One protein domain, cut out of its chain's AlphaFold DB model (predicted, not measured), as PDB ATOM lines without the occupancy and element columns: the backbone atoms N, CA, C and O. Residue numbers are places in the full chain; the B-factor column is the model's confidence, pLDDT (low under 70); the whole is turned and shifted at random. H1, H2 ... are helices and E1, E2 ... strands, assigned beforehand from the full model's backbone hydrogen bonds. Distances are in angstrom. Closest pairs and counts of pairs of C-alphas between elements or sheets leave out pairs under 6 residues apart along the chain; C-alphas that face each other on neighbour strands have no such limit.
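Overview. This is residues 337 to 535 of the 745 residues of the protein "Oligosaccharide flippase family protein" of Acidobacteriales bacterium (UniProt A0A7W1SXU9). With little regular structure, a small parallel sheet, E1 E2 E3, has H4 over one face and H3 beside H4. Of 199 printed residues, under half are in the six named helices and three strands, mostly helix. The whole is compact, with a radius of gyration of the C-alphas of 16.0 A and spans of 44, 38 and 35 A.

Along the chain. H1 is residues 338-341, from C-alpha 338 at (-29.770, 42.384, -0.982); H2 351-362; E1 368-372; H3 413-428, 22.5 A long; E2 437-442; H4 460-475, 21.6 A long; H5 489-492; E3 504-506; H6 514-524, ending at C-alpha 524, (-8.058, 33.593, -0.441).

Arrangement. H4, on the sheet at a height of 8.9 A, touches H3, their closest C-alphas, 423 and 474, 6.0 A apart. Between E1 and E2, N 370 and O 439 are 2.9 A apart; between E2 and E3, N 506 and O 440, 2.9 A. Every O i to N i+4 pair is within hydrogen-bond range in H2, H4 and H6, 11 of 12 in H3.

Size, cuts and confidence. The printed part has no cut; residues 450-452 have pLDDT under 70.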
ATOM      1  N   ARG A 337     -28.495  47.105  -1.479       96.31
ATOM      2  CA  ARG A 337     -28.125  45.850  -0.801       96.31
ATOM      3  C   ARG A 337     -29.177  44.770  -1.049       96.31
ATOM      4  O   ARG A 337     -30.306  45.085  -1.421       96.31
ATOM      5  N   TRP A 338     -28.853  43.508  -0.772       97.94
ATOM      6  CA  TRP A 338     -29.770  42.384  -0.982       97.94
ATOM      7  C   TRP A 338     -31.095  42.575  -0.233       97.94
ATOM      8  O   TRP A 338     -32.153  42.532  -0.852       97.94
ATOM      9  N   GLN A 339     -31.064  42.923   1.053       96.75
ATOM     10  CA  GLN A 339     -32.281  43.216   1.821       96.75
ATOM     11  C   GLN A 339     -33.140  44.374   1.285       96.75
ATOM     12  O   GLN A 339     -34.332  44.424   1.568       96.75
ATOM     13  N   ASN A 340     -32.545  45.313   0.538       96.81
ATOM     14  CA  ASN A 340     -33.277  46.405  -0.099       96.81
ATOM     15  C   ASN A 340     -33.895  45.941  -1.420       96.81
ATOM     16  O   ASN A 340     -35.060  46.215  -1.677       96.81
ATOM     17  N   MET A 341     -33.123  45.206  -2.222       98.25
ATOM     18  CA  MET A 341     -33.536  44.768  -3.555       98.25
ATOM     19  C   MET A 341     -34.383  43.494  -3.550       98.25
ATOM     20  O   MET A 341     -34.949  43.136  -4.577       98.25
ATOM     21  N   ASN A 342     -34.481  42.803  -2.413       98.19
ATOM     22  CA  ASN A 342     -35.304  41.611  -2.235       98.19
ATOM     23  C   ASN A 342     -35.970  41.594  -0.837       98.19
ATOM     24  O   ASN A 342     -35.648  40.753   0.013       98.19
ATOM     25  N   PRO A 343     -36.884  42.546  -0.564       96.62
ATOM     26  CA  PRO A 343     -37.417  42.789   0.780       96.62
ATOM     27  C   PRO A 343     -38.277  41.637   1.321       96.62
ATOM     28  O   PRO A 343     -38.369  41.449   2.535       96.62
ATOM     29  N   SER A 344     -38.887  40.838   0.443       97.19
ATOM     30  CA  SER A 344     -39.655  39.641   0.796       97.19
ATOM     31  C   SER A 344     -39.441  38.523  -0.238       97.19
ATOM     32  O   SER A 344     -39.011  38.808  -1.361       97.19
ATOM     33  N   PRO A 345     -39.709  37.246   0.108       97.12
ATOM     34  CA  PRO A 345     -39.473  36.124  -0.800       97.12
ATOM     35  C   PRO A 345     -40.170  36.322  -2.154       97.12
ATOM     36  O   PRO A 345     -41.379  36.540  -2.207       97.12
ATOM     37  N   GLY A 346     -39.407  36.244  -3.248       96.31
ATOM     38  CA  GLY A 346     -39.916  36.394  -4.619       96.31
ATOM     39  C   GLY A 346     -40.292  37.820  -5.049       96.31
ATOM     40  O   GLY A 346     -40.746  37.996  -6.178       96.31
ATOM     41  N   VAL A 347     -40.101  38.834  -4.199       98.06
ATOM     42  CA  VAL A 347     -40.350  40.245  -4.532       98.06
ATOM     43  C   VAL A 347     -39.021  40.961  -4.713       98.06
ATOM     44  O   VAL A 347     -38.223  41.008  -3.778       98.06
ATOM     45  N   TYR A 348     -38.801  41.533  -5.896       98.31
ATOM     46  CA  TYR A 348     -37.562  42.221  -6.254       98.31
ATOM     47  C   TYR A 348     -37.830  43.686  -6.596       98.31
ATOM     48  O   TYR A 348     -38.755  43.977  -7.354       98.31
ATOM     49  N   ASP A 349     -37.014  44.587  -6.054       97.88
ATOM     50  CA  ASP A 349     -37.078  46.027  -6.311       97.88
ATOM     51  C   ASP A 349     -35.687  46.560  -6.676       97.88
ATOM     52  O   ASP A 349     -34.814  46.731  -5.827       97.88
ATOM     53  N   PHE A 350     -35.481  46.820  -7.966       98.19
ATOM     54  CA  PHE A 350     -34.227  47.367  -8.490       98.19
ATOM     55  C   PHE A 350     -34.304  48.869  -8.773       98.19
ATOM     56  O   PHE A 350     -33.366  49.425  -9.338       98.19
ATOM     57  N   HIS A 351     -35.376  49.555  -8.358       96.56
ATOM     58  CA  HIS A 351     -35.605  50.952  -8.715       96.56
ATOM     59  C   HIS A 351     -34.425  51.851  -8.329       96.56
ATOM     60  O   HIS A 351     -33.879  52.545  -9.180       96.56
ATOM     61  N   THR A 352     -33.963  51.771  -7.075       96.25
ATOM     62  CA  THR A 352     -32.832  52.593  -6.601       96.25
ATOM     63  C   THR A 352     -31.549  52.301  -7.385       96.25
ATOM     64  O   THR A 352     -30.801  53.223  -7.704       96.25
ATOM     65  N   LEU A 353     -31.288  51.033  -7.723       97.69
ATOM     66  CA  LEU A 353     -30.135  50.652  -8.540       97.69
ATOM     67  C   LEU A 353     -30.222  51.299  -9.929       97.69
ATOM     68  O   LEU A 353     -29.265  51.933 -10.367       97.69
ATOM     69  N   ASP A 354     -31.384  51.218 -10.574       97.94
ATOM     70  CA  ASP A 354     -31.624  51.792 -11.900       97.94
ATOM     71  C   ASP A 354     -31.454  53.313 -11.917       97.94
ATOM     72  O   ASP A 354     -30.940  53.868 -12.889       97.94
ATOM     73  N   GLU A 355     -31.837  54.012 -10.844       96.50
ATOM     74  CA  GLU A 355     -31.582  55.447 -10.720       96.50
ATOM     75  C   GLU A 355     -30.087  55.769 -10.708       96.50
ATOM     76  O   GLU A 355     -29.661  56.684 -11.415       96.50
ATOM     77  N   TYR A 356     -29.281  54.997  -9.972       97.38
ATOM     78  CA  TYR A 356     -27.826  55.177  -9.949       97.38
ATOM     79  C   TYR A 356     -27.189  54.875 -11.300       97.38
ATOM     80  O   TYR A 356     -26.359  55.659 -11.758       97.38
ATOM     81  N   LEU A 357     -27.588  53.788 -11.963       98.00
ATOM     82  CA  LEU A 357     -27.041  53.420 -13.273       98.00
ATOM     83  C   LEU A 357     -27.423  54.432 -14.360       98.00
ATOM     84  O   LEU A 357     -26.606  54.755 -15.220       98.00
ATOM     85  N   ARG A 358     -28.639  54.982 -14.302       97.50
ATOM     86  CA  ARG A 358     -29.092  56.052 -15.199       97.50
ATOM     87  C   ARG A 358     -28.346  57.359 -14.951       97.50
ATOM     88  O   ARG A 358     -27.923  58.004 -15.907       97.50
ATOM     89  N   ALA A 359     -28.173  57.753 -13.689       95.81
ATOM     90  CA  ALA A 359     -27.418  58.954 -13.341       95.81
ATOM     91  C   ALA A 359     -25.947  58.828 -13.764       95.81
ATOM     92  O   ALA A 359     -25.399  59.748 -14.362       95.81
ATOM     93  N   ALA A 360     -25.331  57.666 -13.537       96.88
ATOM     94  CA  ALA A 360     -23.971  57.393 -13.983       96.88
ATOM     95  C   ALA A 360     -23.832  57.565 -15.506       96.88
ATOM     96  O   ALA A 360     -22.933  58.274 -15.953       96.88
ATOM     97  N   HIS A 361     -24.785  57.045 -16.286       97.31
ATOM     98  CA  HIS A 361     -24.788  57.176 -17.747       97.31
ATOM     99  C   HIS A 361     -24.931  58.635 -18.194       97.31
ATOM    100  O   HIS A 361     -24.184  59.113 -19.045       97.31
ATOM    101  N   GLN A 362     -25.851  59.386 -17.578       96.56
ATOM    102  CA  GLN A 362     -26.055  60.815 -17.865       96.56
ATOM    103  C   GLN A 362     -24.804  61.666 -17.612       96.56
ATOM    104  O   GLN A 362     -24.635  62.708 -18.244       96.56
ATOM    105  N   HIS A 363     -23.929  61.219 -16.711       95.81
ATOM    106  CA  HIS A 363     -22.682  61.889 -16.358       95.81
ATOM    107  C   HIS A 363     -21.431  61.227 -16.962       95.81
ATOM    108  O   HIS A 363     -20.318  61.606 -16.602       95.81
ATOM    109  N   GLY A 364     -21.591  60.278 -17.893       95.81
ATOM    110  CA  GLY A 364     -20.480  59.630 -18.600       95.81
ATOM    111  C   GLY A 364     -19.612  58.718 -17.724       95.81
ATOM    112  O   GLY A 364     -18.438  58.513 -18.027       95.81
ATOM    113  N   VAL A 365     -20.160  58.196 -16.624       96.88
ATOM    114  CA  VAL A 365     -19.498  57.213 -15.759       96.88
ATOM    115  C   VAL A 365     -20.011  55.819 -16.111       96.88
ATOM    116  O   VAL A 365     -21.036  55.365 -15.607       96.88
ATOM    117  N   ASP A 366     -19.266  55.115 -16.959       95.50
ATOM    118  CA  ASP A 366     -19.600  53.756 -17.429       95.50
ATOM    119  C   ASP A 366     -18.880  52.651 -16.644       95.50
ATOM    120  O   ASP A 366     -18.784  51.502 -17.087       95.50
ATOM    121  N   ASP A 367     -18.321  53.011 -15.493       96.81
ATOM    122  CA  ASP A 367     -17.559  52.131 -14.625       96.81
ATOM    123  C   ASP A 367     -18.216  52.059 -13.243       96.81
ATOM    124  O   ASP A 367     -18.076  52.959 -12.409       96.81
ATOM    125  N   VAL A 368     -18.983  50.986 -13.031       98.50
ATOM    126  CA  VAL A 368     -19.757  50.775 -11.807       98.50
ATOM    127  C   VAL A 368     -19.359  49.463 -11.138       98.50
ATOM    128  O   VAL A 368     -19.384  48.396 -11.760       98.50
ATOM    129  N   LEU A 369     -19.033  49.558  -9.849       98.56
ATOM    130  CA  LEU A 369     -18.824  48.449  -8.928       98.56
ATOM    131  C   LEU A 369     -20.031  48.325  -7.990       98.56
ATOM    132  O   LEU A 369     -20.324  49.246  -7.229       98.56
ATOM    133  N   LEU A 370     -20.724  47.188  -8.029       98.56
ATOM    134  CA  LEU A 370     -21.856  46.892  -7.151       98.56
ATOM    135  C   LEU A 370     -21.430  45.962  -6.011       98.56
ATOM    136  O   LEU A 370     -21.010  44.829  -6.246       98.56
ATOM    137  N   THR A 371     -21.584  46.414  -4.769       97.81
ATOM    138  CA  THR A 371     -21.297  45.588  -3.593       97.81
ATOM    139  C   THR A 371     -22.554  44.852  -3.146       97.81
ATOM    140  O   THR A 371     -23.568  45.461  -2.803       97.81
ATOM    141  N   LEU A 372     -22.488  43.525  -3.127       97.88
ATOM    142  CA  LEU A 372     -23.581  42.649  -2.739       97.88
ATOM    143  C   LEU A 372     -23.389  42.172  -1.300       97.88
ATOM    144  O   LEU A 372     -22.386  41.549  -0.951       97.88
ATOM    145  N   GLY A 373     -24.389  42.454  -0.473       95.94
ATOM    146  CA  GLY A 373     -24.429  42.037   0.918       95.94
ATOM    147  C   GLY A 373     -25.753  42.365   1.604       95.94
ATOM    148  O   GLY A 373     -26.711  42.768   0.944       95.94
ATOM    149  N   SER A 374     -25.780  42.207   2.926       96.38
ATOM    150  CA  SER A 374     -26.928  42.332   3.833       96.38
ATOM    151  C   SER A 374     -28.093  41.381   3.528       96.38
ATOM    152  O   SER A 374     -29.020  41.730   2.797       96.38
ATOM    153  N   THR A 375     -28.058  40.184   4.117       98.19
ATOM    154  CA  THR A 375     -29.071  39.128   3.974       98.19
ATOM    155  C   THR A 375     -30.436  39.607   4.486       98.19
ATOM    156  O   THR A 375     -30.535  40.020   5.638       98.19
ATOM    157  N   PRO A 376     -31.528  39.534   3.707       98.06
ATOM    158  CA  PRO A 376     -32.838  39.919   4.216       98.06
ATOM    159  C   PRO A 376     -33.261  39.039   5.397       98.06
ATOM    160  O   PRO A 376     -32.960  37.843   5.441       98.06
ATOM    161  N   ALA A 377     -34.039  39.605   6.324       97.75
ATOM    162  CA  ALA A 377     -34.475  38.903   7.532       97.75
ATOM    163  C   ALA A 377     -35.182  37.568   7.232       97.75
ATOM    164  O   ALA A 377     -34.997  36.606   7.964       97.75
ATOM    165  N   TRP A 378     -35.941  37.463   6.135       97.94
ATOM    166  CA  TRP A 378     -36.624  36.218   5.757       97.94
ATOM    167  C   TRP A 378     -35.677  35.110   5.263       97.94
ATOM    168  O   TRP A 378     -36.048  33.940   5.317       97.94
ATOM    169  N   ALA A 379     -34.474  35.456   4.793       98.25
ATOM    170  CA  ALA A 379     -33.460  34.503   4.338       98.25
ATOM    171  C   ALA A 379     -32.389  34.231   5.403       98.25
ATOM    172  O   ALA A 379     -31.698  33.217   5.326       98.25
ATOM    173  N   SER A 380     -32.229  35.125   6.379       98.19
ATOM    174  CA  SER A 380     -31.150  35.105   7.367       98.19
ATOM    175  C   SER A 380     -31.213  33.898   8.307       98.19
ATOM    176  O   SER A 380     -32.277  33.514   8.790       98.19
ATOM    177  N   SER A 381     -30.050  33.327   8.636       97.88
ATOM    178  CA  SER A 381     -29.911  32.330   9.712       97.88
ATOM    179  C   SER A 381     -30.102  32.911  11.119       97.88
ATOM    180  O   SER A 381     -30.315  32.155  12.067       97.88
ATOM    181  N   LEU A 382     -30.065  34.242  11.268       96.56
ATOM    182  CA  LEU A 382     -30.286  34.955  12.529       96.56
ATOM    183  C   LEU A 382     -31.299  36.102  12.343       96.56
ATOM    184  O   LEU A 382     -30.962  37.262  12.586       96.56
ATOM    185  N   PRO A 383     -32.561  35.805  11.984       96.50
ATOM    186  CA  PRO A 383     -33.535  36.781  11.475       96.50
ATOM    187  C   PRO A 383     -33.984  37.846  12.489       96.50
ATOM    188  O   PRO A 383     -34.725  38.755  12.141       96.50
ATOM    189  N   PHE A 384     -33.562  37.749  13.752       95.69
ATOM    190  CA  PHE A 384     -33.888  38.707  14.816       95.69
ATOM    191  C   PHE A 384     -32.644  39.376  15.420       95.69
ATOM    192  O   PHE A 384     -32.747  40.098  16.412       95.69
ATOM    193  N   TYR A 385     -31.452  39.123  14.873       92.88
ATOM    194  CA  TYR A 385     -30.212  39.645  15.437       92.88
ATOM    195  C   TYR A 385     -30.012  41.123  15.082       92.88
ATOM    196  O   TYR A 385     -29.809  41.491  13.929       92.88
ATOM    197  N   ALA A 386     -30.041  41.982  16.101       92.62
ATOM    198  CA  ALA A 386     -29.939  43.434  15.947       92.62
ATOM    199  C   ALA A 386     -28.492  43.977  15.979       92.62
ATOM    200  O   ALA A 386     -28.295  45.187  15.977       92.62
ATOM    201  N   GLY A 387     -27.477  43.108  16.063       90.38
ATOM    202  CA  GLY A 387     -26.070  43.523  16.159       90.38
ATOM    203  C   GLY A 387     -25.391  43.823  14.820       90.38
ATOM    204  O   GLY A 387     -24.219  44.185  14.816       90.38
ATOM    205  N   CYS A 388     -26.095  43.663  13.699       92.44
ATOM    206  CA  CYS A 388     -25.561  43.911  12.362       92.44
ATOM    207  C   CYS A 388     -25.605  45.398  11.958       92.44
ATOM    208  O   CYS A 388     -26.455  46.151  12.454       92.44
ATOM    209  N   ASP A 389     -24.733  45.785  11.019       90.19
ATOM    210  CA  ASP A 389     -24.590  47.139  10.444       90.19
ATOM    211  C   ASP A 389     -25.908  47.764  10.007       90.19
ATOM    212  O   ASP A 389     -26.194  48.920  10.337       90.19
ATOM    213  N   PHE A 390     -26.755  46.988   9.334       91.88
ATOM    214  CA  PHE A 390     -27.990  47.488   8.747       91.88
ATOM    215  C   PHE A 390     -29.229  46.839   9.354       91.88
ATOM    216  O   PHE A 390     -30.292  46.830   8.733       91.88
ATOM    217  N   SER A 391     -29.127  46.425  10.619       92.50
ATOM    218  CA  SER A 391     -30.221  45.811  11.378       92.50
ATOM    219  C   SER A 391     -31.484  46.676  11.474       92.50
ATOM    220  O   SER A 391     -32.575  46.158  11.704       92.50
ATOM    221  N   ARG A 392     -31.357  47.997  11.273       91.12
ATOM    222  CA  ARG A 392     -32.490  48.936  11.178       91.12
ATOM    223  C   ARG A 392     -33.335  48.755   9.917       91.12
ATOM    224  O   ARG A 392     -34.497  49.140   9.931       91.12
ATOM    225  N   VAL A 393     -32.743  48.245   8.837       91.88
ATOM    226  CA  VAL A 393     -33.434  47.947   7.575       91.88
ATOM    227  C   VAL A 393     -33.998  46.532   7.638       91.88
ATOM    228  O   VAL A 393     -35.202  46.356   7.484       91.88
ATOM    229  N   ALA A 394     -33.153  45.540   7.927       93.12
ATOM    230  CA  ALA A 394     -33.598  44.192   8.247       93.12
ATOM    231  C   ALA A 394     -32.687  43.573   9.324       93.12
ATOM    232  O   ALA A 394     -31.468  43.595   9.177       93.12
ATOM    233  N   PRO A 395     -33.233  43.021  10.420       93.88
ATOM    234  CA  PRO A 395     -32.432  42.301  11.405       93.88
ATOM    235  C   PRO A 395     -31.763  41.060  10.796       93.88
ATOM    236  O   PRO A 395     -32.312  40.409   9.908       93.88
ATOM    237  N   GLY A 396     -30.588  40.705  11.317       94.69
ATOM    238  CA  GLY A 396     -29.839  39.532  10.869       94.69
ATOM    239  C   GLY A 396     -29.076  39.711   9.560       94.69
ATOM    240  O   GLY A 396     -28.660  38.705   8.986       94.69
ATOM    241  N   ASP A 397     -28.876  40.939   9.080       95.31
ATOM    242  CA  ASP A 397     -28.345  41.180   7.738       95.31
ATOM    243  C   ASP A 397     -26.884  40.773   7.528       95.31
ATOM    244  O   ASP A 397     -26.477  40.407   6.431       95.31
ATOM    245  N   CYS A 398     -26.114  40.719   8.601       95.62
ATOM    246  CA  CYS A 398     -24.753  40.205   8.615       95.62
ATOM    247  C   CYS A 398     -24.659  38.673   8.721       95.62
ATOM    248  O   CYS A 398     -23.561  38.123   8.704       95.62
ATOM    249  N   ALA A 399     -25.770  37.951   8.883       96.62
ATOM    250  CA  ALA A 399     -25.745  36.496   8.995       96.62
ATOM    251  C   ALA A 399     -25.874  35.818   7.616       96.62
ATOM    252  O   ALA A 399     -26.537  36.353   6.722       96.62
ATOM    253  N   PRO A 400     -25.268  34.631   7.429       97.69
ATOM    254  CA  PRO A 400     -25.390  33.886   6.180       97.69
ATOM    255  C   PRO A 400     -26.847  33.445   5.938       97.69
ATOM    256  O   PRO A 400     -27.626  33.364   6.905       97.69
ATOM    257  N   PRO A 401     -27.212  33.107   4.685       98.38
ATOM    258  CA  PRO A 401     -28.493  32.482   4.371       98.38
ATOM    259  C   PRO A 401     -28.748  31.245   5.241       98.38
ATOM    260  O   PRO A 401     -27.851  30.437   5.483       98.38
ATOM    261  N   SER A 402     -29.980  31.087   5.715       98.06
ATOM    262  CA  SER A 402     -30.403  29.988   6.594       98.06
ATOM    263  C   SER A 402     -30.351  28.612   5.928       98.06
ATOM    264  O   SER A 402     -30.299  27.596   6.620       98.06
ATOM    265  N   ASP A 403     -30.312  28.571   4.598       98.00
ATOM    266  CA  ASP A 403     -30.196  27.361   3.791       98.00
ATOM    267  C   ASP A 403     -28.758  27.086   3.305       98.00
ATOM    268  O   ASP A 403     -28.531  26.180   2.497       98.00
ATOM    269  N   LEU A 404     -27.773  27.831   3.815       98.12
ATOM    270  CA  LEU A 404     -26.353  27.643   3.543       98.12
ATOM    271  C   LEU A 404     -25.626  27.169   4.811       98.12
ATOM    272  O   LEU A 404     -25.553  27.873   5.818       98.12
ATOM    273  N   GLN A 405     -25.049  25.969   4.766       97.44
ATOM    274  CA  GLN A 405     -24.377  25.351   5.910       97.44
ATOM    275  C   GLN A 405     -22.979  25.951   6.153       97.44
ATOM    276  O   GLN A 405     -22.343  26.412   5.205       97.44
ATOM    277  N   PRO A 406     -22.449  25.908   7.395       96.62
ATOM    278  CA  PRO A 406     -21.133  26.465   7.733       96.62
ATOM    279  C   PRO A 406     -19.943  25.917   6.935       96.62
ATOM    280  O   PRO A 406     -18.927  26.595   6.830       96.62
ATOM    281  N   ASP A 407     -20.040  24.714   6.368       94.75
ATOM    282  CA  ASP A 407     -18.998  24.120   5.518       94.75
ATOM    283  C   ASP A 407     -19.124  24.520   4.034       94.75
ATOM    284  O   ASP A 407     -18.421  23.978   3.184       94.75
ATOM    285  N   GLY A 408     -20.022  25.456   3.706       95.56
ATOM    286  CA  GLY A 408     -20.307  25.893   2.338       95.56
ATOM    287  C   GLY A 408     -21.241  24.953   1.565       95.56
ATOM    288  O   GLY A 408     -21.538  25.216   0.396       95.56
ATOM    289  N   LYS A 409     -21.726  23.859   2.172       94.56
ATOM    290  CA  LYS A 409     -22.735  22.977   1.566       94.56
ATOM    291  C   LYS A 409     -24.151  23.507   1.782       94.56
ATOM    292  O   LYS A 409     -24.385  24.528   2.417       94.56
ATOM    293  N   GLY A 410     -25.119  22.777   1.238       94.50
ATOM    294  CA  GLY A 410     -26.518  23.177   1.207       94.50
ATOM    295  C   GLY A 410     -26.919  23.790  -0.138       94.50
ATOM    296  O   GLY A 410     -26.083  23.937  -1.043       94.50
ATOM    297  N   PRO A 411     -28.221  24.068  -0.303       95.12
ATOM    298  CA  PRO A 411     -28.774  24.583  -1.549       95.12
ATOM    299  C   PRO A 411     -28.327  26.012  -1.881       95.12
ATOM    300  O   PRO A 411     -28.135  26.287  -3.064       95.12
ATOM    301  N   ASN A 412     -28.150  26.886  -0.877       97.25
ATOM    302  CA  ASN A 412     -27.896  28.323  -1.063       97.25
ATOM    303  C   ASN A 412     -28.896  28.994  -2.028       97.25
ATOM    304  O   ASN A 412     -28.550  29.868  -2.825       97.25
ATOM    305  N   ARG A 413     -30.141  28.512  -2.027       97.62
ATOM    306  CA  ARG A 413     -31.179  28.856  -2.991       97.62
ATOM    307  C   ARG A 413     -31.618  30.302  -2.842       97.62
ATOM    308  O   ARG A 413     -31.756  30.970  -3.855       97.62
ATOM    309  N   PHE A 414     -31.750  30.808  -1.614       98.44
ATOM    310  CA  PHE A 414     -32.141  32.204  -1.393       98.44
ATOM    311  C   PHE A 414     -31.165  33.187  -2.047       98.44
ATOM    312  O   PHE A 414     -31.589  34.137  -2.701       98.44
ATOM    313  N   TRP A 415     -29.861  32.929  -1.911       98.56
ATOM    314  CA  TRP A 415     -28.827  33.735  -2.556       98.56
ATOM    315  C   TRP A 415     -28.857  33.583  -4.079       98.56
ATOM    316  O   TRP A 415     -28.879  34.581  -4.793       98.56
ATOM    317  N   ARG A 416     -28.909  32.345  -4.585       98.38
ATOM    318  CA  ARG A 416     -28.925  32.057  -6.030       98.38
ATOM    319  C   ARG A 416     -30.120  32.687  -6.746       98.38
ATOM    320  O   ARG A 416     -29.913  33.338  -7.766       98.38
ATOM    321  N   ASP A 417     -31.319  32.581  -6.174       98.62
ATOM    322  CA  ASP A 417     -32.538  33.195  -6.713       98.62
ATOM    323  C   ASP A 417     -32.377  34.715  -6.839       98.62
ATOM    324  O   ASP A 417     -32.686  35.303  -7.875       98.62
ATOM    325  N   PHE A 418     -31.857  35.363  -5.793       98.81
ATOM    326  CA  PHE A 418     -31.606  36.800  -5.811       98.81
ATOM    327  C   PHE A 418     -30.583  37.202  -6.872       98.81
ATOM    328  O   PHE A 418     -30.853  38.101  -7.671       98.81
ATOM    329  N   ILE A 419     -29.436  36.523  -6.915       98.81
ATOM    330  CA  ILE A 419     -28.391  36.816  -7.896       98.81
ATOM    331  C   ILE A 419     -28.902  36.596  -9.318       98.81
ATOM    332  O   ILE A 419     -28.636  37.423 -10.186       98.81
ATOM    333  N   TYR A 420     -29.667  35.533  -9.570       98.81
ATOM    334  CA  TYR A 420     -30.242  35.272 -10.886       98.81
ATOM    335  C   TYR A 420     -31.196  36.380 -11.330       98.81
ATOM    336  O   TYR A 420     -31.122  36.833 -12.473       98.81
ATOM    337  N   GLN A 421     -32.058  36.858 -10.433       98.81
ATOM    338  CA  GLN A 421     -32.993  37.940 -10.745       98.81
ATOM    339  C   GLN A 421     -32.275  39.272 -10.960       98.81
ATOM    340  O   GLN A 421     -32.589  39.977 -11.919       98.81
ATOM    341  N   LEU A 422     -31.258  39.575 -10.149       98.88
ATOM    342  CA  LEU A 422     -30.405  40.748 -10.332       98.88
ATOM    343  C   LEU A 422     -29.645  40.695 -11.667       98.88
ATOM    344  O   LEU A 422     -29.694  41.643 -12.444       98.88
ATOM    345  N   ALA A 423     -28.982  39.579 -11.968       98.81
ATOM    346  CA  ALA A 423     -28.243  39.386 -13.214       98.81
ATOM    347  C   ALA A 423     -29.160  39.475 -14.442       98.81
ATOM    348  O   ALA A 423     -28.828  40.134 -15.424       98.81
ATOM    349  N   SER A 424     -30.347  38.866 -14.364       98.69
ATOM    350  CA  SER A 424     -31.349  38.916 -15.429       98.69
ATOM    351  C   SER A 424     -31.900  40.325 -15.636       98.69
ATOM    352  O   SER A 424     -32.185  40.708 -16.768       98.69
ATOM    353  N   HIS A 425     -32.077  41.093 -14.558       98.75
ATOM    354  CA  HIS A 425     -32.480  42.496 -14.626       98.75
ATOM    355  C   HIS A 425     -31.413  43.346 -15.315       98.75
ATOM    356  O   HIS A 425     -31.703  43.971 -16.333       98.75
ATOM    357  N   LEU A 426     -30.170  43.277 -14.834       98.69
ATOM    358  CA  LEU A 426     -29.034  44.011 -15.395       98.69
ATOM    359  C   LEU A 426     -28.808  43.699 -16.883       98.69
ATOM    360  O   LEU A 426     -28.588  44.617 -17.667       98.69
ATOM    361  N   ALA A 427     -28.930  42.433 -17.295       98.31
ATOM    362  CA  ALA A 427     -28.768  42.018 -18.692       98.31
ATOM    363  C   ALA A 427     -29.849  42.576 -19.644       98.31
ATOM    364  O   ALA A 427     -29.648  42.594 -20.857       98.31
ATOM    365  N   ARG A 428     -31.002  43.018 -19.118       97.69
ATOM    366  CA  ARG A 428     -32.101  43.604 -19.905       97.69
ATOM    367  C   ARG A 428     -32.081  45.131 -19.946       97.69
ATOM    368  O   ARG A 428     -32.866  45.706 -20.701       97.69
ATOM    369  N   LEU A 429     -31.247  45.786 -19.140       97.94
ATOM    370  CA  LEU A 429     -31.162  47.244 -19.139       97.94
ATOM    371  C   LEU A 429     -30.677  47.753 -20.503       97.94
ATOM    372  O   LEU A 429     -29.798  47.169 -21.133       97.94
ATOM    373  N   ASN A 430     -31.265  48.858 -20.964       97.38
ATOM    374  CA  ASN A 430     -30.886  49.470 -22.231       97.38
ATOM    375  C   ASN A 430     -29.514  50.161 -22.089       97.38
ATOM    376  O   ASN A 430     -29.425  51.157 -21.364       97.38
ATOM    377  N   PRO A 431     -28.467  49.725 -22.816       94.88
ATOM    378  CA  PRO A 431     -27.130  50.310 -22.700       94.88
ATOM    379  C   PRO A 431     -27.049  51.769 -23.178       94.88
ATOM    380  O   PRO A 431     -26.055  52.430 -22.922       94.88
ATOM    381  N   GLN A 432     -28.079  52.285 -23.861       96.38
ATOM    382  CA  GLN A 432     -28.181  53.701 -24.253       96.38
ATOM    383  C   GLN A 432     -28.785  54.597 -23.157       96.38
ATOM    384  O   GLN A 432     -28.990  55.791 -23.374       96.38
ATOM    385  N   GLN A 433     -29.180  54.026 -22.018       97.62
ATOM    386  CA  GLN A 433     -29.843  54.748 -20.925       97.62
ATOM    387  C   GLN A 433     -29.218  54.486 -19.555       97.62
ATOM    388  O   GLN A 433     -29.401  55.301 -18.651       97.62
ATOM    389  N   TYR A 434     -28.514  53.367 -19.396       98.25
ATOM    390  CA  TYR A 434     -27.984  52.904 -18.121       98.25
ATOM    391  C   TYR A 434     -26.527  52.481 -18.277       98.25
ATOM    392  O   TYR A 434     -26.188  51.751 -19.209       98.25
ATOM    393  N   SER A 435     -25.685  52.889 -17.329       97.94
ATOM    394  CA  SER A 435     -24.301  52.430 -17.266       97.94
ATOM    395  C   SER A 435     -24.258  50.950 -16.900       97.94
ATOM    396  O   SER A 435     -25.041  50.502 -16.055       97.94
ATOM    397  N   PRO A 436     -23.331  50.171 -17.477       97.19
ATOM    398  CA  PRO A 436     -23.176  48.775 -17.110       97.19
ATOM    399  C   PRO A 436     -22.575  48.638 -15.704       97.19
ATOM    400  O   PRO A 436     -21.611  49.321 -15.350       97.19
ATOM    401  N   VAL A 437     -23.076  47.673 -14.929       98.44
ATOM    402  CA  VAL A 437     -22.345  47.152 -13.765       98.44
ATOM    403  C   VAL A 437     -21.203  46.291 -14.291       98.44
ATOM    404  O   VAL A 437     -21.425  45.194 -14.802       98.44
ATOM    405  N   ARG A 438     -19.973  46.804 -14.208       97.88
ATOM    406  CA  ARG A 438     -18.770  46.114 -14.700       97.88
ATOM    407  C   ARG A 438     -18.151  45.200 -13.655       97.88
ATOM    408  O   ARG A 438     -17.469  44.241 -14.018       97.88
ATOM    409  N   TYR A 439     -18.378  45.509 -12.382       98.50
ATOM    410  CA  TYR A 439     -17.743  44.816 -11.273       98.50
ATOM    411  C   TYR A 439     -18.742  44.481 -10.175       98.50
ATOM    412  O   TYR A 439     -19.652  45.264  -9.895       98.50
ATOM    413  N   VAL A 440     -18.536  43.339  -9.525       98.31
ATOM    414  CA  VAL A 440     -19.288  42.932  -8.336       98.31
ATOM    415  C   VAL A 440     -18.335  42.521  -7.220       98.31
ATOM    416  O   VAL A 440     -17.365  41.800  -7.453       98.31
ATOM    417  N   THR A 441     -18.659  42.942  -6.000       96.81
ATOM    418  CA  THR A 441     -18.024  42.465  -4.768       96.81
ATOM    419  C   THR A 441     -19.029  41.673  -3.943       96.81
ATOM    420  O   THR A 441     -20.142  42.135  -3.705       96.81
ATOM    421  N   VAL A 442     -18.623  40.506  -3.457       96.44
ATOM    422  CA  VAL A 442     -19.312  39.731  -2.415       96.44
ATOM    423  C   VAL A 442     -18.230  39.469  -1.378       96.44
ATOM    424  O   VAL A 442     -17.301  38.748  -1.699       96.44
ATOM    425  N   TRP A 443     -18.177  40.048  -0.182       95.12
ATOM    426  CA  TRP A 443     -19.088  40.882   0.608       95.12
ATOM    427  C   TRP A 443     -18.343  42.135   1.120       95.12
ATOM    428  O   TRP A 443     -17.128  42.221   0.947       95.12
ATOM    429  N   ASN A 444     -19.041  43.063   1.784       95.38
ATOM    430  CA  ASN A 444     -18.440  44.269   2.368       95.38
ATOM    431  C   ASN A 444     -17.853  44.054   3.775       95.38
ATOM    432  O   ASN A 444     -18.578  43.677   4.698       95.38
ATOM    433  N   GLU A 445     -16.582  44.382   3.977       93.38
ATOM    434  CA  GLU A 445     -15.856  44.331   5.249       93.38
ATOM    435  C   GLU A 445     -16.073  43.023   6.012       93.38
ATOM    436  O   GLU A 445     -16.278  43.028   7.226       93.38
ATOM    437  N   PHE A 446     -16.059  41.882   5.317       93.69
ATOM    438  CA  PHE A 446     -16.532  40.591   5.846       93.69
ATOM    439  C   PHE A 446     -15.796  40.107   7.112       93.69
ATOM    440  O   PHE A 446     -16.203  39.157   7.790       93.69
ATOM    441  N   THR A 447     -14.674  40.736   7.444       91.94
ATOM    442  CA  THR A 447     -13.860  40.391   8.598       91.94
ATOM    443  C   THR A 447     -14.409  40.948   9.913       91.94
ATOM    444  O   THR A 447     -14.109  40.367  10.962       91.94
ATOM    445  N   ARG A 448     -15.301  41.956   9.896       87.00
ATOM    446  CA  ARG A 448     -15.885  42.579  11.106       87.00
ATOM    447  C   ARG A 448     -16.993  41.749  11.780       87.00
ATOM    448  O   ARG A 448     -18.113  42.205  12.013       87.00
ATOM    449  N   ALA A 449     -16.663  40.523  12.180       71.12
ATOM    450  CA  ALA A 449     -17.556  39.614  12.914       71.12
ATOM    451  C   ALA A 449     -17.548  39.810  14.443       71.12
ATOM    452  O   ALA A 449     -18.363  39.219  15.150       71.12
ATOM    453  N   HIS A 450     -16.593  40.574  14.984       57.78
ATOM    454  CA  HIS A 450     -16.277  40.543  16.421       57.78
ATOM    455  C   HIS A 450     -16.487  41.865  17.163       57.78
ATOM    456  O   HIS A 450     -16.385  41.885  18.391       57.78
ATOM    457  N   GLU A 451     -16.837  42.934  16.451       57.00
ATOM    458  CA  GLU A 451     -17.165  44.235  17.027       57.00
ATOM    459  C   GLU A 451     -18.487  44.720  16.433       57.00
ATOM    460  O   GLU A 451     -18.573  44.849  15.213       57.00
ATOM    461  N   PRO A 452     -19.531  44.945  17.251       61.19
ATOM    462  CA  PRO A 452     -20.749  45.556  16.763       61.19
ATOM    463  C   PRO A 452     -20.474  47.004  16.323       61.19
ATOM    464  O   PRO A 452     -19.789  47.736  17.045       61.19
ATOM    465  N   PRO A 453     -21.078  47.455  15.219       75.06
ATOM    466  CA  PRO A 453     -21.991  46.675  14.396       75.06
ATOM    467  C   PRO A 453     -21.262  45.713  13.428       75.06
ATOM    468  O   PRO A 453     -20.192  46.005  12.889       75.06
ATOM    469  N   ASN A 454     -21.815  44.505  13.287       89.44
ATOM    470  CA  ASN A 454     -21.203  43.407  12.541       89.44
ATOM    471  C   ASN A 454     -21.568  43.442  11.056       89.44
ATOM    472  O   ASN A 454     -22.725  43.678  10.710       89.44
ATOM    473  N   SER A 455     -20.606  43.097  10.201       92.62
ATOM    474  CA  SER A 455     -20.781  43.054   8.743       92.62
ATOM    475  C   SER A 455     -21.038  41.641   8.211       92.62
ATOM    476  O   SER A 455     -21.840  41.460   7.298       92.62
ATOM    477  N   TRP A 456     -20.393  40.622   8.793       95.19
ATOM    478  CA  TRP A 456     -20.525  39.217   8.401       95.19
ATOM    479  C   TRP A 456     -20.237  38.272   9.575       95.19
ATOM    480  O   TRP A 456     -19.186  38.356  10.208       95.19
ATOM    481  N   LEU A 457     -21.153  37.345   9.854       94.31
ATOM    482  CA  LEU A 457     -21.060  36.347  10.932       94.31
ATOM    483  C   LEU A 457     -20.819  34.918  10.422       94.31
ATOM    484  O   LEU A 457     -20.625  34.010  11.231       94.31
ATOM    485  N   GLY A 458     -20.857  34.703   9.105       93.81
ATOM    486  CA  GLY A 458     -20.651  33.389   8.502       93.81
ATOM    487  C   GLY A 458     -19.180  32.963   8.437       93.81
ATOM    488  O   GLY A 458     -18.254  33.716   8.761       93.81
ATOM    489  N   THR A 459     -18.956  31.734   7.987       94.62
ATOM    490  CA  THR A 459     -17.615  31.168   7.778       94.62
ATOM    491  C   THR A 459     -16.997  31.632   6.454       94.62
ATOM    492  O   THR A 459     -17.686  32.164   5.578       94.62
ATOM    493  N   ASN A 460     -15.690  31.403   6.282       93.94
ATOM    494  CA  ASN A 460     -15.022  31.646   4.999       93.94
ATOM    495  C   ASN A 460     -15.550  30.708   3.898       93.94
ATOM    496  O   ASN A 460     -15.629  31.133   2.753       93.94
ATOM    497  N   GLN A 461     -15.959  29.475   4.233       95.12
ATOM    498  CA  GLN A 461     -16.544  28.526   3.277       95.12
ATOM    499  C   GLN A 461     -17.934  28.963   2.804       95.12
ATOM    500  O   GLN A 461     -18.248  28.831   1.625       95.12
ATOM    501  N   GLN A 462     -18.759  29.514   3.700       97.31
ATOM    502  CA  GLN A 462     -20.048  30.102   3.323       97.31
ATOM    503  C   GLN A 462     -19.852  31.291   2.384       97.31
ATOM    504  O   GLN A 462     -20.506  31.374   1.348       97.31
ATOM    505  N   LEU A 463     -18.922  32.185   2.723       96.56
ATOM    506  CA  LEU A 463     -18.645  33.361   1.910       96.56
ATOM    507  C   LEU A 463     -18.067  32.988   0.537       96.56
ATOM    508  O   LEU A 463     -18.538  33.503  -0.472       96.56
ATOM    509  N   LEU A 464     -17.127  32.037   0.489       96.62
ATOM    510  CA  LEU A 464     -16.610  31.485  -0.764       96.62
ATOM    511  C   LEU A 464     -17.742  30.906  -1.615       96.62
ATOM    512  O   LEU A 464     -17.871  31.266  -2.779       96.62
ATOM    513  N   ARG A 465     -18.623  30.088  -1.024       97.50
ATOM    514  CA  ARG A 465     -19.771  29.519  -1.738       97.50
ATOM    515  C   ARG A 465     -20.678  30.598  -2.340       97.50
ATOM    516  O   ARG A 465     -21.172  30.432  -3.453       97.50
ATOM    517  N   MET A 466     -20.907  31.698  -1.624       98.06
ATOM    518  CA  MET A 466     -21.697  32.820  -2.136       98.06
ATOM    519  C   MET A 466     -21.000  33.531  -3.303       98.06
ATOM    520  O   MET A 466     -21.666  33.844  -4.292       98.06
ATOM    521  N   SER A 467     -19.682  33.741  -3.227       97.62
ATOM    522  CA  SER A 467     -18.885  34.322  -4.314       97.62
ATOM    523  C   SER A 467     -18.823  33.414  -5.548       97.62
ATOM    524  O   SER A 467     -18.960  33.901  -6.667       97.62
ATOM    525  N   GLU A 468     -18.694  32.098  -5.366       97.69
ATOM    526  CA  GLU A 468     -18.705  31.103  -6.445       97.69
ATOM    527  C   GLU A 468     -20.062  31.037  -7.156       97.69
ATOM    528  O   GLU A 468     -20.121  31.059  -8.386       97.69
ATOM    529  N   ASP A 469     -21.160  30.994  -6.392       98.12
ATOM    530  CA  ASP A 469     -22.515  31.001  -6.948       98.12
ATOM    531  C   ASP A 469     -22.781  32.307  -7.719       98.12
ATOM    532  O   ASP A 469     -23.347  32.270  -8.814       98.12
ATOM    533  N   ALA A 470     -22.313  33.447  -7.194       98.31
ATOM    534  CA  ALA A 470     -22.416  34.733  -7.876       98.31
ATOM    535  C   ALA A 470     -21.599  34.771  -9.172       98.31
ATOM    536  O   ALA A 470     -22.137  35.110 -10.227       98.31
ATOM    537  N   ASN A 471     -20.330  34.356  -9.122       98.06
ATOM    538  CA  ASN A 471     -19.462  34.280 -10.294       98.06
ATOM    539  C   ASN A 471     -20.051  33.368 -11.376       98.06
ATOM    540  O   ASN A 471     -20.047  33.730 -12.552       98.06
ATOM    541  N   CYS A 472     -20.612  32.222 -10.986       98.12
ATOM    542  CA  CYS A 472     -21.243  31.308 -11.922       98.12
ATOM    543  C   CYS A 472     -22.462  31.943 -12.603       98.12
ATOM    544  O   CYS A 472     -22.540  31.964 -13.830       98.12
ATOM    545  N   ILE A 473     -23.400  32.512 -11.843       98.75
ATOM    546  CA  ILE A 473     -24.623  33.091 -12.419       98.75
ATOM    547  C   ILE A 473     -24.309  34.313 -13.296       98.75
ATOM    548  O   ILE A 473     -24.828  34.407 -14.411       98.75
ATOM    549  N   PHE A 474     -23.433  35.215 -12.838       98.62
ATOM    550  CA  PHE A 474     -23.051  36.395 -13.612       98.62
ATOM    551  C   PHE A 474     -22.207  36.033 -14.832       98.62
ATOM    552  O   PHE A 474     -22.595  36.361 -15.946       98.62
ATOM    553  N   THR A 475     -21.085  35.339 -14.650       97.75
ATOM    554  CA  THR A 475     -20.059  35.215 -15.702       97.75
ATOM    555  C   THR A 475     -20.081  33.872 -16.429       97.75
ATOM    556  O   THR A 475     -19.505  33.744 -17.505       97.75
ATOM    557  N   GLY A 476     -20.762  32.864 -15.876       96.88
ATOM    558  CA  GLY A 476     -20.812  31.513 -16.443       96.88
ATOM    559  C   GLY A 476     -19.546  30.697 -16.175       96.88
ATOM    560  O   GLY A 476     -19.377  29.624 -16.752       96.88
ATOM    561  N   ARG A 477     -18.646  31.196 -15.317       94.56
ATOM    562  CA  ARG A 477     -17.340  30.593 -15.024       94.56
ATOM    563  C   ARG A 477     -17.280  30.001 -13.616       94.56
ATOM    564  O   ARG A 477     -18.099  30.295 -12.748       94.56
ATOM    565  N   GLY A 478     -16.234  29.210 -13.385       93.19
ATOM    566  CA  GLY A 478     -15.828  28.750 -12.058       93.19
ATOM    567  C   GLY A 478     -16.332  27.360 -11.680       93.19
ATOM    568  O   GLY A 478     -17.006  26.669 -12.448       93.19
ATOM    569  N   THR A 479     -15.976  26.965 -10.463       92.38
ATOM    570  CA  THR A 479     -16.309  25.676  -9.853       92.38
ATOM    571  C   THR A 479     -16.835  25.941  -8.452       92.38
ATOM    572  O   THR A 479     -16.318  26.805  -7.756       92.38
ATOM    573  N   ILE A 480     -17.863  25.202  -8.040       94.94
ATOM    574  CA  ILE A 480     -18.397  25.273  -6.682       94.94
ATOM    575  C   ILE A 480     -17.596  24.325  -5.788       94.94
ATOM    576  O   ILE A 480     -17.832  23.111  -5.819       94.94
ATOM    577  N   THR A 481     -16.692  24.847  -4.960       94.50
ATOM    578  CA  THR A 481     -15.750  24.050  -4.150       94.50
ATOM    579  C   THR A 481     -16.454  23.027  -3.274       94.50
ATOM    580  O   THR A 481     -16.072  21.859  -3.239       94.50
ATOM    581  N   ALA A 482     -17.546  23.424  -2.618       93.19
ATOM    582  CA  ALA A 482     -18.278  22.559  -1.692       93.19
ATOM    583  C   ALA A 482     -18.893  21.305  -2.348       93.19
ATOM    584  O   ALA A 482     -19.258  20.359  -1.647       93.19
ATOM    585  N   THR A 483     -19.040  21.297  -3.679       90.94
ATOM    586  CA  THR A 483     -19.648  20.193  -4.446       90.94
ATOM    587  C   THR A 483     -18.752  19.651  -5.561       90.94
ATOM    588  O   THR A 483     -19.108  18.650  -6.176       90.94
ATOM    589  N   ALA A 484     -17.611  20.300  -5.826       92.69
ATOM    590  CA  ALA A 484     -16.732  20.060  -6.971       92.69
ATOM    591  C   ALA A 484     -17.442  20.113  -8.342       92.69
ATOM    592  O   ALA A 484     -16.981  19.517  -9.314       92.69
ATOM    593  N   GLN A 485     -18.581  20.809  -8.436       93.19
ATOM    594  CA  GLN A 485     -19.342  20.941  -9.676       93.19
ATOM    595  C   GLN A 485     -18.897  22.185 -10.444       93.19
ATOM    596  O   GLN A 485     -18.883  23.287  -9.897       93.19
ATOM    597  N   THR A 486     -18.583  22.023 -11.728       94.88
ATOM    598  CA  THR A 486     -18.338  23.151 -12.635       94.88
ATOM    599  C   THR A 486     -19.611  23.981 -12.814       94.88
ATOM    600  O   THR A 486     -20.732  23.461 -12.732       94.88
ATOM    601  N   CYS A 487     -19.443  25.281 -13.054       96.19
ATOM    602  CA  CYS A 487     -20.549  26.191 -13.301       96.19
ATOM    603  C   CYS A 487     -21.444  25.708 -14.456       96.19
ATOM    604  O   CYS A 487     -20.983  25.452 -15.566       96.19
ATOM    605  N   SER A 488     -22.742  25.582 -14.179       97.69
ATOM    606  CA  SER A 488     -23.782  25.291 -15.166       97.69
ATOM    607  C   SER A 488     -25.150  25.694 -14.616       97.69
ATOM    608  O   SER A 488     -25.341  25.720 -13.397       97.69
ATOM    609  N   ALA A 489     -26.125  25.920 -15.501       97.38
ATOM    610  CA  ALA A 489     -27.526  26.156 -15.132       97.38
ATOM    611  C   ALA A 489     -28.066  25.067 -14.181       97.38
ATOM    612  O   ALA A 489     -28.672  25.370 -13.155       97.38
ATOM    613  N   SER A 490     -27.743  23.794 -14.441       96.12
ATOM    614  CA  SER A 490     -28.110  22.676 -13.561       96.12
ATOM    615  C   SER A 490     -27.429  22.709 -12.188       96.12
ATOM    616  O   SER A 490     -28.064  22.363 -11.193       96.12
ATOM    617  N   THR A 491     -26.165  23.144 -12.110       93.69
ATOM    618  CA  THR A 491     -25.386  23.229 -10.857       93.69
ATOM    619  C   THR A 491     -25.997  24.252  -9.897       93.69
ATOM    620  O   THR A 491     -26.186  23.985  -8.704       93.69
ATOM    621  N   VAL A 492     -26.346  25.432 -10.418       95.88
ATOM    622  CA  VAL A 492     -26.981  26.495  -9.621       95.88
ATOM    623  C   VAL A 492     -28.502  26.358  -9.533       95.88
ATOM    624  O   VAL A 492     -29.115  26.978  -8.672       95.88
ATOM    625  N   ARG A 493     -29.094  25.462 -10.335       96.00
ATOM    626  CA  ARG A 493     -30.544  25.237 -10.477       96.00
ATOM    627  C   ARG A 493     -31.297  26.477 -10.955       96.00
ATOM    628  O   ARG A 493     -32.441  26.688 -10.566       96.00
ATOM    629  N   GLU A 494     -30.664  27.274 -11.802       97.44
ATOM    630  CA  GLU A 494     -31.286  28.438 -12.431       97.44
ATOM    631  C   GLU A 494     -31.502  28.196 -13.927       97.44
ATOM    632  O   GLU A 494     -30.828  27.339 -14.501       97.44
ATOM    633  N   PRO A 495     -32.418  28.927 -14.590       97.94
ATOM    634  CA  PRO A 495     -32.683  28.725 -16.014       97.94
ATOM    635  C   PRO A 495     -31.468  28.963 -16.925       97.94
ATOM    636  O   PRO A 495     -31.390  28.375 -18.001       97.94
ATOM    637  N   ALA A 496     -30.532  29.824 -16.516       98.00
ATOM    638  CA  ALA A 496     -29.316  30.141 -17.260       98.00
ATOM    639  C   ALA A 496     -28.200  30.645 -16.327       98.00
ATOM    640  O   ALA A 496     -28.454  31.038 -15.190       98.00
ATOM    641  N   VAL A 497     -26.969  30.653 -16.840       98.38
ATOM    642  CA  VAL A 497     -25.761  31.223 -16.217       98.38
ATOM    643  C   VAL A 497     -25.006  32.046 -17.261       98.38
ATOM    644  O   VAL A 497     -25.282  31.906 -18.452       98.38
ATOM    645  N   GLY A 498     -24.057  32.886 -16.842       97.81
ATOM    646  CA  GLY A 498     -23.301  33.728 -17.776       97.81
ATOM    647  C   GLY A 498     -24.133  34.853 -18.377       97.81
ATOM    648  O   GLY A 498     -23.984  35.177 -19.549       97.81
ATOM    649  N   LEU A 499     -25.035  35.430 -17.580       98.50
ATOM    650  CA  LEU A 499     -25.923  36.514 -18.014       98.50
ATOM    651  C   LEU A 499     -25.171  37.830 -18.289       98.50
ATOM    652  O   LEU A 499     -25.667  38.682 -19.020       98.50
ATOM    653  N   LEU A 500     -23.977  37.986 -17.714       98.12
ATOM    654  CA  LEU A 500     -23.066  39.121 -17.845       98.12
ATOM    655  C   LEU A 500     -21.614  38.595 -17.968       98.12
ATOM    656  O   LEU A 500     -20.839  38.698 -17.016       98.12
ATOM    657  N   PRO A 501     -21.222  38.006 -19.114       96.00
ATOM    658  CA  PRO A 501     -19.945  37.292 -19.256       96.00
ATOM    659  C   PRO A 501     -18.702  38.190 -19.128       96.00
ATOM    660  O   PRO A 501     -17.642  37.712 -18.737       96.00
ATOM    661  N   GLU A 502     -18.841  39.489 -19.407       94.75
ATOM    662  CA  GLU A 502     -17.757  40.482 -19.301       94.75
ATOM    663  C   GLU A 502     -17.604  41.078 -17.889       94.75
ATOM    664  O   GLU A 502     -16.669  41.843 -17.633       94.75
ATOM    665  N   LEU A 503     -18.529  40.767 -16.973       97.19
ATOM    666  CA  LEU A 503     -18.482  41.241 -15.592       97.19
ATOM    667  C   LEU A 503     -17.307  40.597 -14.858       97.19
ATOM    668  O   LEU A 503     -17.026  39.408 -15.015       97.19
ATOM    669  N   ARG A 504     -16.635  41.385 -14.018       97.31
ATOM    670  CA  ARG A 504     -15.505  40.919 -13.211       97.31
ATOM    671  C   ARG A 504     -15.820  40.932 -11.726       97.31
ATOM    672  O   ARG A 504     -16.476  41.840 -11.217       97.31
ATOM    673  N   MET A 505     -15.314  39.934 -11.023       96.56
ATOM    674  CA  MET A 505     -15.525  39.770  -9.591       96.56
ATOM    675  C   MET A 505     -14.331  40.316  -8.810       96.56
ATOM    676  O   MET A 505     -13.178  40.114  -9.196       96.56
ATOM    677  N   THR A 506     -14.583  40.966  -7.680       96.56
ATOM    678  CA  THR A 506     -13.552  41.176  -6.657       96.56
ATOM    679  C   THR A 506     -13.699  40.132  -5.552       96.56
ATOM    680  O   THR A 506     -14.777  39.563  -5.368       96.56
ATOM    681  N   ASN A 507     -12.650  39.919  -4.756       95.12
ATOM    682  CA  ASN A 507     -12.796  39.196  -3.491       95.12
ATOM    683  C   ASN A 507     -13.685  39.992  -2.518       95.12
ATOM    684  O   ASN A 507     -13.833  41.209  -2.692       95.12
ATOM    685  N   PRO A 508     -14.209  39.338  -1.463       94.81
ATOM    686  CA  PRO A 508     -14.761  40.041  -0.315       94.81
ATOM    687  C   PRO A 508     -13.759  41.045   0.249       94.81
ATOM    688  O   PRO A 508     -12.622  40.675   0.556       94.81
ATOM    689  N   ASP A 509     -14.173  42.298   0.385       93.19
ATOM    690  CA  ASP A 509     -13.276  43.373   0.788       93.19
ATOM    691  C   ASP A 509     -13.069  43.409   2.314       93.19
ATOM    692  O   ASP A 509     -13.906  42.985   3.117       93.19
ATOM    693  N   ALA A 510     -11.873  43.838   2.716       93.56
ATOM    694  CA  ALA A 510     -11.448  43.950   4.107       93.56
ATOM    695  C   ALA A 510     -10.326  44.986   4.236       93.56
ATOM    696  O   ALA A 510      -9.659  45.324   3.256       93.56
ATOM    697  N   VAL A 511     -10.073  45.461   5.454       92.50
ATOM    698  CA  VAL A 511      -8.906  46.307   5.733       92.50
ATOM    699  C   VAL A 511      -7.634  45.445   5.656       92.50
ATOM    700  O   VAL A 511      -7.577  44.384   6.280       92.50
ATOM    701  N   PRO A 512      -6.567  45.863   4.949       93.44
ATOM    702  CA  PRO A 512      -5.366  45.044   4.756       93.44
ATOM    703  C   PRO A 512      -4.385  45.157   5.934       93.44
ATOM    704  O   PRO A 512      -3.165  45.258   5.763       93.44
ATOM    705  N   LEU A 513      -4.916  45.166   7.158       90.06
ATOM    706  CA  LEU A 513      -4.163  45.336   8.396       90.06
ATOM    707  C   LEU A 513      -4.621  44.337   9.460       90.06
ATOM    708  O   LEU A 513      -5.786  43.958   9.535       90.06
ATOM    709  N   GLY A 514      -3.692  43.958  10.340       88.00
ATOM    710  CA  GLY A 514      -4.012  43.258  11.582       88.00
ATOM    711  C   GLY A 514      -4.840  41.973  11.388       88.00
ATOM    712  O   GLY A 514      -4.522  41.172  10.508       88.00
ATOM    713  N   PRO A 515      -5.867  41.736  12.227       85.75
ATOM    714  CA  PRO A 515      -6.723  40.550  12.131       85.75
ATOM    715  C   PRO A 515      -7.517  40.447  10.823       85.75
ATOM    716  O   PRO A 515      -7.791  39.334  10.376       85.75
ATOM    717  N   ASP A 516      -7.864  41.580  10.211       90.44
ATOM    718  CA  ASP A 516      -8.628  41.611   8.964       90.44
ATOM    719  C   ASP A 516      -7.794  41.053   7.807       90.44
ATOM    720  O   ASP A 516      -8.258  40.178   7.078       90.44
ATOM    721  N   LEU A 517      -6.516  41.445   7.724       91.38
ATOM    722  CA  LEU A 517      -5.575  40.868   6.763       91.38
ATOM    723  C   LEU A 517      -5.442  39.353   6.939       91.38
ATOM    724  O   LEU A 517      -5.477  38.631   5.953       91.38
ATOM    725  N   ALA A 518      -5.314  38.865   8.177       90.31
ATOM    726  CA  ALA A 518      -5.182  37.430   8.431       90.31
ATOM    727  C   ALA A 518      -6.408  36.652   7.928       90.31
ATOM    728  O   ALA A 518      -6.267  35.639   7.248       90.31
ATOM    729  N   ARG A 519      -7.616  37.160   8.194       89.56
ATOM    730  CA  ARG A 519      -8.851  36.515   7.741       89.56
ATOM    731  C   ARG A 519      -9.055  36.620   6.225       89.56
ATOM    732  O   ARG A 519      -9.602  35.688   5.635       89.56
ATOM    733  N   LEU A 520      -8.606  37.712   5.599       92.31
ATOM    734  CA  LEU A 520      -8.541  37.842   4.142       92.31
ATOM    735  C   LEU A 520      -7.589  36.807   3.533       92.31
ATOM    736  O   LEU A 520      -7.977  36.115   2.594       92.31
ATOM    737  N   THR A 521      -6.394  36.638   4.103       92.25
ATOM    738  CA  THR A 521      -5.447  35.590   3.698       92.25
ATOM    739  C   THR A 521      -6.084  34.206   3.800       92.25
ATOM    740  O   THR A 521      -6.086  33.465   2.819       92.25
ATOM    741  N   ASP A 522      -6.708  33.881   4.936       90.94
ATOM    742  CA  ASP A 522      -7.371  32.588   5.149       90.94
ATOM    743  C   ASP A 522      -8.516  32.334   4.155       90.94
ATOM    744  O   ASP A 522      -8.811  31.182   3.828       90.94
ATOM    745  N   HIS A 523      -9.205  33.389   3.707       91.19
ATOM    746  CA  HIS A 523     -10.262  33.290   2.702       91.19
ATOM    747  C   HIS A 523      -9.687  33.003   1.311       91.19
ATOM    748  O   HIS A 523     -10.121  32.055   0.660       91.19
ATOM    749  N   LEU A 524      -8.680  33.767   0.876       91.00
ATOM    750  CA  LEU A 524      -8.058  33.593  -0.441       91.00
ATOM    751  C   LEU A 524      -7.302  32.260  -0.563       91.00
ATOM    752  O   LEU A 524      -7.221  31.703  -1.651       91.00
ATOM    753  N   GLN A 525      -6.793  31.724   0.549       90.75
ATOM    754  CA  GLN A 525      -6.111  30.427   0.601       90.75
ATOM    755  C   GLN A 525      -7.056  29.219   0.700       90.75
ATOM    756  O   GLN A 525      -6.584  28.079   0.713       90.75
ATOM    757  N   GLN A 526      -8.380  29.418   0.769       89.19
ATOM    758  CA  GLN A 526      -9.310  28.297   0.609       89.19
ATOM    759  C   GLN A 526      -9.099  27.637  -0.769       89.19
ATOM    760  O   GLN A 526      -8.719  28.319  -1.722       89.19
ATOM    761  N   PRO A 527      -9.363  26.326  -0.921       86.56
ATOM    762  CA  PRO A 527      -9.362  25.689  -2.236       86.56
ATOM    763  C   PRO A 527     -10.264  26.465  -3.205       86.56
ATOM    764  O   PRO A 527     -11.400  26.761  -2.853       86.56
ATOM    765  N   HIS A 528      -9.738  26.826  -4.380       85.06
ATOM    766  CA  HIS A 528     -10.405  27.681  -5.378       85.06
ATOM    767  C   HIS A 528     -10.834  29.078  -4.876       85.06
ATOM    768  O   HIS A 528     -11.597  29.766  -5.550       85.06
ATOM    769  N   GLY A 529     -10.303  29.548  -3.739       82.81
ATOM    770  CA  GLY A 529     -10.641  30.840  -3.126       82.81
ATOM    771  C   GLY A 529     -10.342  32.060  -4.003       82.81
ATOM    772  O   GLY A 529     -10.929  33.124  -3.819       82.81
ATOM    773  N   VAL A 530      -9.459  31.897  -4.990       88.38
ATOM    774  CA  VAL A 530      -9.091  32.935  -5.963       88.38
ATOM    775  C   VAL A 530      -9.736  32.744  -7.337       88.38
ATOM    776  O   VAL A 530      -9.736  33.683  -8.125       88.38
ATOM    777  N   ASP A 531     -10.332  31.584  -7.627       88.94
ATOM    778  CA  ASP A 531     -10.844  31.247  -8.968       88.94
ATOM    779  C   ASP A 531     -12.068  32.091  -9.356       88.94
ATOM    780  O   ASP A 531     -12.344  32.302 -10.539       88.94
ATOM    781  N   SER A 532     -12.810  32.579  -8.360       86.94
ATOM    782  CA  SER A 532     -13.933  33.504  -8.535       86.94
ATOM    783  C   SER A 532     -13.533  34.973  -8.390       86.94
ATOM    784  O   SER A 532     -14.412  35.806  -8.192       86.94
ATOM    785  N   THR A 533     -12.237  35.296  -8.411       92.62
ATOM    786  CA  THR A 533     -11.718  36.645  -8.167       92.62
ATOM    787  C   THR A 533     -10.877  37.112  -9.353       92.62
ATOM    788  O   THR A 533      -9.888  36.484  -9.711       92.62
ATOM    789  N   ASP A 534     -11.233  38.258  -9.934       94.56
ATOM    790  CA  ASP A 534     -10.493  38.904 -11.024       94.56
ATOM    791  C   ASP A 534      -9.719  40.158 -10.544       94.56
ATOM    792  O   ASP A 534      -8.854  40.670 -11.258       94.56
ATOM    793  N   ILE A 535     -10.015  40.674  -9.342       95.19
ATOM    794  CA  ILE A 535      -9.366  41.840  -8.713       95.19
ATOM    795  C   ILE A 535      -9.195  41.608  -7.204       95.19
ATOM    796  O   ILE A 535     -10.154  41.222  -6.535       95.19
TER     797      ILE A 535